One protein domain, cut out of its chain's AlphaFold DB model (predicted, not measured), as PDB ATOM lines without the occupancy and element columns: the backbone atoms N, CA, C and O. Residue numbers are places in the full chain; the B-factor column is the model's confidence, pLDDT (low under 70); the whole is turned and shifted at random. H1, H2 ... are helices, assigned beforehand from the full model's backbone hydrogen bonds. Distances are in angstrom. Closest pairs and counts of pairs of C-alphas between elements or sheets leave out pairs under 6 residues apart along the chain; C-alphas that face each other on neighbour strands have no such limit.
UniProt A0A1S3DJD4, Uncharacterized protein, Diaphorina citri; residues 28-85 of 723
ATOM      1  N   VAL A  28     -12.824   4.863  -4.681       56.53
ATOM      2  CA  VAL A  28     -11.481   5.149  -4.148       56.53
ATOM      3  C   VAL A  28     -11.505   5.557  -2.669       56.53
ATOM      4  O   VAL A  28     -10.527   5.358  -1.951       56.53
ATOM      5  N   PHE A  29     -12.620   6.107  -2.184       63.25
ATOM      6  CA  PHE A  29     -12.743   6.565  -0.801       63.25
ATOM      7  C   PHE A  29     -13.098   5.421   0.160       63.25
ATOM      8  O   PHE A  29     -14.109   4.747  -0.067       63.25
ATOM      9  N   PRO A  30     -12.350   5.240   1.269       68.19
ATOM     10  CA  PRO A  30     -12.714   4.276   2.296       68.19
ATOM     11  C   PRO A  30     -14.014   4.735   2.963       68.19
ATOM     12  O   PRO A  30     -14.080   5.834   3.519       68.19
ATOM     13  N   ARG A  31     -15.064   3.908   2.918       65.88
ATOM     14  CA  ARG A  31     -16.389   4.282   3.453       65.88
ATOM     15  C   ARG A  31     -16.389   4.366   4.975       65.88
ATOM     16  O   ARG A  31     -17.178   5.103   5.560       65.88
ATOM     17  N   HIS A  32     -15.502   3.599   5.605       73.12
ATOM     18  CA  HIS A  32     -15.367   3.494   7.052       73.12
ATOM     19  C   HIS A  32     -13.879   3.466   7.453       73.12
ATOM     20  O   HIS A  32     -13.059   2.928   6.705       73.12
ATOM     21  N   PRO A  33     -13.495   3.967   8.645       77.12
ATOM     22  CA  PRO A  33     -12.090   3.997   9.075       77.12
ATOM     23  C   PRO A  33     -11.398   2.622   9.126       77.12
ATOM     24  O   PRO A  33     -10.182   2.528   8.977       77.12
ATOM     25  N   CYS A  34     -12.158   1.534   9.293       79.75
ATOM     26  CA  CYS A  34     -11.629   0.169   9.252       79.75
ATOM     27  C   CYS A  34     -11.044  -0.223   7.883       79.75
ATOM     28  O   CYS A  34     -10.091  -0.999   7.844       79.75
ATOM     29  N   GLU A  35     -11.562   0.337   6.785       83.19
ATOM     30  CA  GLU A  35     -11.095   0.096   5.416       83.19
ATOM     31  C   GLU A  35      -9.741   0.791   5.175       83.19
ATOM     32  O   GLU A  35      -8.787   0.161   4.723       83.19
ATOM     33  N   MET A  36      -9.591   2.037   5.640       82.19
ATOM     34  CA  MET A  36      -8.302   2.745   5.665       82.19
ATOM     35  C   MET A  36      -7.257   1.992   6.512       82.19
ATOM     36  O   MET A  36      -6.142   1.738   6.053       82.19
ATOM     37  N   ARG A  37      -7.638   1.530   7.714       85.31
ATOM     38  CA  ARG A  37      -6.786   0.679   8.569       85.31
ATOM     39  C   ARG A  37      -6.545  -0.724   8.011       85.31
ATOM     40  O   ARG A  37      -5.640  -1.417   8.478       85.31
ATOM     41  N   GLN A  38      -7.310  -1.179   7.020       84.88
ATOM     42  CA  GLN A  38      -6.985  -2.378   6.251       84.88
ATOM     43  C   GLN A  38      -5.923  -2.057   5.195       84.88
ATOM     44  O   GLN A  38      -4.946  -2.788   5.095       84.88
ATOM     45  N   TRP A  39      -6.040  -0.944   4.466       86.56
ATOM     46  CA  TRP A  39      -5.058  -0.545   3.446       86.56
ATOM     47  C   TRP A  39      -3.680  -0.245   4.055       86.56
ATOM     48  O   TRP A  39      -2.665  -0.662   3.496       86.56
ATOM     49  N   LEU A  40      -3.640   0.353   5.251       86.44
ATOM     50  CA  LEU A  40      -2.423   0.514   6.059       86.44
ATOM     51  C   LEU A  40      -1.797  -0.834   6.470       86.44
ATOM     52  O   LEU A  40      -0.583  -1.012   6.355       86.44
ATOM     53  N   ARG A  41      -2.609  -1.811   6.895       82.56
ATOM     54  CA  ARG A  41      -2.146  -3.169   7.258       82.56
ATOM     55  C   ARG A  41      -1.804  -4.060   6.058       82.56
ATOM     56  O   ARG A  41      -1.032  -4.994   6.223       82.56
ATOM     57  N   LEU A  42      -2.307  -3.753   4.864       83.94
ATOM     58  CA  LEU A  42      -1.981  -4.452   3.612       83.94
ATOM     59  C   LEU A  42      -0.897  -3.750   2.776       83.94
ATOM     60  O   LEU A  42      -0.569  -4.218   1.691       83.94
ATOM     61  N   GLY A  43      -0.361  -2.613   3.233       85.06
ATOM     62  CA  GLY A  43       0.679  -1.883   2.506       85.06
ATOM     63  C   GLY A  43       0.210  -1.229   1.196       85.06
ATOM     64  O   GLY A  43       1.039  -0.958   0.330       85.06
ATOM     65  N   GLN A  44      -1.097  -0.981   1.027       85.38
ATOM     66  CA  GLN A  44      -1.712  -0.513  -0.228       85.38
ATOM     67  C   GLN A  44      -1.500   0.994  -0.456       85.38
ATOM     68  O   GLN A  44      -2.443   1.787  -0.464       85.38
ATOM     69  N   ILE A  45      -0.235   1.374  -0.644       81.12
ATOM     70  CA  ILE A  45       0.236   2.760  -0.758       81.12
ATOM     71  C   ILE A  45      -0.522   3.541  -1.835       81.12
ATOM     72  O   ILE A  45      -1.015   4.612  -1.518       81.12
ATOM     73  N   SER A  46      -0.773   2.980  -3.021       78.69
ATOM     74  CA  SER A  46      -1.479   3.691  -4.103       78.69
ATOM     75  C   SER A  46      -2.894   4.170  -3.752       78.69
ATOM     76  O   SER A  46      -3.360   5.160  -4.306       78.69
ATOM     77  N   LYS A  47      -3.578   3.526  -2.795       81.81
ATOM     78  CA  LYS A  47      -4.875   4.010  -2.283       81.81
ATOM     79  C   LYS A  47      -4.722   5.065  -1.185       81.81
ATOM     80  O   LYS A  47      -5.566   5.942  -1.035       81.81
ATOM     81  N   LEU A  48      -3.642   4.990  -0.410       82.38
ATOM     82  CA  LEU A  48      -3.293   5.981   0.612       82.38
ATOM     83  C   LEU A  48      -2.783   7.279  -0.048       82.38
ATOM     84  O   LEU A  48      -3.137   8.369   0.390       82.38
ATOM     85  N   GLU A  49      -2.052   7.158  -1.157       77.94
ATOM     86  CA  GLU A  49      -1.704   8.229  -2.097       77.94
ATOM     87  C   GLU A  49      -2.959   8.868  -2.702       77.94
ATOM     88  O   GLU A  49      -3.085  10.086  -2.691       77.94
ATOM     89  N   GLN A  50      -3.954   8.084  -3.129       74.31
ATOM     90  CA  GLN A  50      -5.235   8.642  -3.582       74.31
ATOM     91  C   GLN A  50      -5.964   9.429  -2.471       74.31
ATOM     92  O   GLN A  50      -6.420  10.543  -2.719       74.31
ATOM     93  N   ILE A  51      -6.021   8.927  -1.229       76.62
ATOM     94  CA  ILE A  51      -6.573   9.680  -0.076       76.62
ATOM     95  C   ILE A  51      -5.818  11.005   0.142       76.62
ATOM     96  O   ILE A  51      -6.439  12.033   0.428       76.62
ATOM     97  N   LEU A  52      -4.491  10.985  -0.002       76.88
ATOM     98  CA  LEU A  52      -3.617  12.152   0.106       76.88
ATOM     99  C   LEU A  52      -3.903  13.179  -1.007       76.88
ATOM    100  O   LEU A  52      -4.188  14.337  -0.702       76.88
ATOM    101  N   PHE A  53      -3.914  12.751  -2.274       70.56
ATOM    102  CA  PHE A  53      -4.148  13.607  -3.444       70.56
ATOM    103  C   PHE A  53      -5.584  14.153  -3.524       70.56
ATOM    104  O   PHE A  53      -5.786  15.267  -3.999       70.56
ATOM    105  N   HIS A  54      -6.578  13.449  -2.976       62.75
ATOM    106  CA  HIS A  54      -7.938  13.976  -2.787       62.75
ATOM    107  C   HIS A  54      -8.067  14.958  -1.595       62.75
ATOM    108  O   HIS A  54      -9.175  15.222  -1.123       62.75
ATOM    109  N   GLY A  55      -6.958  15.486  -1.062       64.94
ATOM    110  CA  GLY A  55      -6.939  16.493   0.008       64.94
ATOM    111  C   GLY A  55      -7.278  15.963   1.407       64.94
ATOM    112  O   GLY A  55      -7.353  16.732   2.368       64.94
ATOM    113  N   GLN A  56      -7.463  14.649   1.565       70.38
ATOM    114  CA  GLN A  56      -7.818  14.019   2.842       70.38
ATOM    115  C   GLN A  56      -6.601  13.467   3.602       70.38
ATOM    116  O   GLN A  56      -6.767  12.746   4.585       70.38
ATOM    117  N   GLY A  57      -5.381  13.863   3.214       72.94
ATOM    118  CA  GLY A  57      -4.128  13.472   3.874       72.94
ATOM    119  C   GLY A  57      -4.079  13.759   5.381       72.94
ATOM    120  O   GLY A  57      -3.419  13.031   6.117       72.94
ATOM    121  N   HIS A  58      -4.861  14.728   5.875       71.94
ATOM    122  CA  HIS A  58      -5.028  14.982   7.311       71.94
ATOM    123  C   HIS A  58      -5.526  13.749   8.095       71.94
ATOM    124  O   HIS A  58      -5.139  13.568   9.245       71.94
ATOM    125  N   LYS A  59      -6.318  12.862   7.474       78.31
ATOM    126  CA  LYS A  59      -6.820  11.618   8.094       78.31
ATOM    127  C   LYS A  59      -5.739  10.549   8.266       78.31
ATOM    128  O   LYS A  59      -5.913   9.627   9.053       78.31
ATOM    129  N   LEU A  60      -4.638  10.664   7.524       81.56
ATOM    130  CA  LEU A  60      -3.500   9.750   7.601       81.56
ATOM    131  C   LEU A  60      -2.539  10.139   8.736       81.56
ATOM    132  O   LEU A  60      -1.842   9.277   9.256       81.56
ATOM    133  N   LEU A  61      -2.531  11.410   9.158       78.00
ATOM    134  CA  LEU A  61      -1.674  11.911  10.244       78.00
ATOM    135  C   LEU A  61      -2.021  11.306  11.615       78.00
ATOM    136  O   LEU A  61      -1.148  11.161  12.465       78.00
ATOM    137  N   THR A  62      -3.291  10.953  11.824       78.12
ATOM    138  CA  THR A  62      -3.813  10.359  13.067       78.12
ATOM    139  C   THR A  62      -3.714   8.833  13.116       78.12
ATOM    140  O   THR A  62      -4.121   8.231  14.104       78.12
ATOM    141  N   GLU A  63      -3.238   8.193  12.048       81.31
ATOM    142  CA  GLU A  63      -3.224   6.736  11.893       81.31
ATOM    143  C   GLU A  63      -1.792   6.185  11.925       81.31
ATOM    144  O   GLU A  63      -0.821   6.861  11.578       81.31
ATOM    145  N   HIS A  64      -1.641   4.932  12.357       77.75
ATOM    146  CA  HIS A  64      -0.341   4.276  12.532       77.75
ATOM    147  C   HIS A  64      -0.342   2.884  11.885       77.75
ATOM    148  O   HIS A  64      -1.365   2.203  11.833       77.75
ATOM    149  N   SER A  65       0.815   2.437  11.385       83.56
ATOM    150  CA  SER A  65       0.951   1.136  10.715       83.56
ATOM    151  C   SER A  65       2.251   0.431  11.089       83.56
ATOM    152  O   SER A  65       3.320   1.003  10.890       83.56
ATOM    153  N   SER A  66       2.174  -0.832  11.511       85.12
ATOM    154  CA  SER A  66       3.354  -1.674  11.783       85.12
ATOM    155  C   SER A  66       4.167  -2.014  10.524       85.12
ATOM    156  O   SER A  66       5.331  -2.387  10.620       85.12
ATOM    157  N   ASN A  67       3.572  -1.873   9.335       86.81
ATOM    158  CA  ASN A  67       4.244  -2.095   8.057       86.81
ATOM    159  C   ASN A  67       5.311  -1.014   7.790       86.81
ATOM    160  O   ASN A  67       4.961   0.169   7.713       86.81
ATOM    161  N   PRO A  68       6.584  -1.375   7.534       82.81
ATOM    162  CA  PRO A  68       7.656  -0.395   7.349       82.81
ATOM    163  C   PRO A  68       7.459   0.469   6.094       82.81
ATOM    164  O   PRO A  68       7.765   1.661   6.108       82.81
ATOM    165  N   ARG A  69       6.890  -0.098   5.017       81.25
ATOM    166  CA  ARG A  69       6.676   0.610   3.743       81.25
ATOM    167  C   ARG A  69       5.644   1.740   3.875       81.25
ATOM    168  O   ARG A  69       5.896   2.847   3.409       81.25
ATOM    169  N   THR A  70       4.522   1.499   4.562       84.12
ATOM    170  CA  THR A  70       3.529   2.549   4.856       84.12
ATOM    171  C   THR A  70       3.971   3.465   5.986       84.12
ATOM    172  O   THR A  70       3.653   4.641   5.936       84.12
ATOM    173  N   LEU A  71       4.761   2.997   6.958       83.00
ATOM    174  CA  LEU A  71       5.324   3.869   7.994       83.00
ATOM    175  C   LEU A  71       6.322   4.887   7.409       83.00
ATOM    176  O   LEU A  71       6.334   6.039   7.841       83.00
ATOM    177  N   ARG A  72       7.097   4.515   6.376       82.69
ATOM    178  CA  ARG A  72       7.905   5.464   5.582       82.69
ATOM    179  C   ARG A  72       7.022   6.486   4.854       82.69
ATOM    180  O   ARG A  72       7.328   7.673   4.902       82.69
ATOM    181  N   PHE A  73       5.929   6.043   4.231       82.50
ATOM    182  CA  PHE A  73       4.961   6.928   3.570       82.50
ATOM    183  C   PHE A  73       4.298   7.902   4.563       82.50
ATOM    184  O   PHE A  73       4.376   9.110   4.369       82.50
ATOM    185  N   LEU A  74       3.743   7.410   5.676       82.50
ATOM    186  CA  LEU A  74       3.107   8.220   6.723       82.50
ATOM    187  C   LEU A  74       4.057   9.259   7.333       82.50
ATOM    188  O   LEU A  74       3.646  10.394   7.554       82.50
ATOM    189  N   LYS A  75       5.333   8.915   7.558       82.56
ATOM    190  CA  LYS A  75       6.354   9.881   8.006       82.56
ATOM    191  C   LYS A  75       6.610  10.996   6.992       82.56
ATOM    192  O   LYS A  75       6.969  12.098   7.396       82.56
ATOM    193  N   ALA A  76       6.422  10.722   5.703       79.12
ATOM    194  CA  ALA A  76       6.547  11.718   4.653       79.12
ATOM    195  C   ALA A  76       5.248  12.513   4.423       79.12
ATOM    196  O   ALA A  76       5.342  13.661   4.009       79.12
ATOM    197  N   VAL A  77       4.049  11.989   4.729       77.50
ATOM    198  CA  VAL A  77       2.760  12.704   4.539       77.50
ATOM    199  C   VAL A  77       2.765  14.160   5.057       77.50
ATOM    200  O   VAL A  77       2.296  15.024   4.316       77.50
ATOM    201  N   PRO A  78       3.334  14.503   6.235       72.75
ATOM    202  CA  PRO A  78       3.505  15.897   6.660       72.75
ATOM    203  C   PRO A  78       4.300  16.774   5.679       72.75
ATOM    204  O   PRO A  78       3.995  17.952   5.540       72.75
ATOM    205  N   GLN A  79       5.289  16.219   4.976       68.69
ATOM    206  CA  GLN A  79       6.061  16.905   3.934       68.69
ATOM    207  C   GLN A  79       5.279  16.987   2.614       68.69
ATOM    208  O   GLN A  79       5.274  18.048   1.992       68.69
ATOM    209  N   TYR A  80       4.554  15.928   2.222       67.56
ATOM    210  CA  TYR A  80       3.654  15.968   1.055       67.56
ATOM    211  C   TYR A  80       2.565  17.046   1.224       67.56
ATOM    212  O   TYR A  80       2.270  17.781   0.288       67.56
ATOM    213  N   MET A  81       2.004  17.177   2.431       64.19
ATOM    214  CA  MET A  81       1.008  18.202   2.773       64.19
ATOM    215  C   MET A  81       1.629  19.592   3.008       64.19
ATOM    216  O   MET A  81       1.029  20.600   2.651       64.19
ATOM    217  N   GLY A  82       2.803  19.653   3.647       50.47
ATOM    218  CA  GLY A  82       3.382  20.883   4.201       50.47
ATOM    219  C   GLY A  82       4.398  21.607   3.317       50.47
ATOM    220  O   GLY A  82       4.562  22.811   3.470       50.47
ATOM    221  N   SER A  83       5.045  20.927   2.363       52.12
ATOM    222  CA  SER A  83       5.906  21.598   1.367       52.12
ATOM    223  C   SER A  83       5.110  22.328   0.279       52.12
ATOM    224  O   SER A  83       5.703  22.965  -0.587       52.12
ATOM    225  N   GLY A  84       3.775  22.209   0.295       51.34
ATOM    226  CA  GLY A  84       2.928  22.634  -0.814       51.34
ATOM    227  C   GLY A  84       3.317  21.919  -2.106       51.34
ATOM    228  O   GLY A  84       3.425  22.595  -3.129       51.34
ATOM    229  N   LEU A  85       3.580  20.598  -2.016       48.94
ATOM    230  CA  LEU A  85       4.179  19.777  -3.077       48.94
ATOM    231  C   LEU A  85       3.664  20.190  -4.445       48.94
ATOM    232  O   LEU A  85       2.450  20.323  -4.637       48.94
TER     233      LEU A  85
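What this domain is: This is residues 28 to 85 of the 723 residues of an uncharacterized protein of Diaphorina citri (UniProt A0A1S3DJD4). Helices H4 and H2 run side by side, short H3 completes a triangle with them, and H1 folds back on H2's beginning. The printed part has 58 residues and four named helices, H1 to H4 in order: all helix. It is compact, radius of gyration of the C-alphas 10.4 A, spanning 28 by 24 by 18 A.

How they stand to each other: Start at H4, residues 68 to 82: it only just touches H2, residues 45 to 56, with 3 C-alpha pairs within 8 A, the closest Thr 70 and Ile 45, 6.5 A. H4's residues 74 to 78 alone touch H3, residues 58 to 61; C-alphas 74 and 60 come closest, 6.8 A. H1, residues 33 to 41, forms a hairpin with H2; C-alphas 39 and 47 come closest, 7.3 A. O i to N i+4 pairs are within hydrogen-bond range throughout H1, 6 of 8 in H2, 9 of 11 in H4.

Where its parts are: Find C-alpha 68 at (7.656, -0.395, 7.349); H4 runs 21.9 A to C-alpha 82 at (3.382, 20.883, 4.201).

The domain as a whole: The printed part has no cut; pLDDT is under 70 at 13 residues, among them 79 to 85.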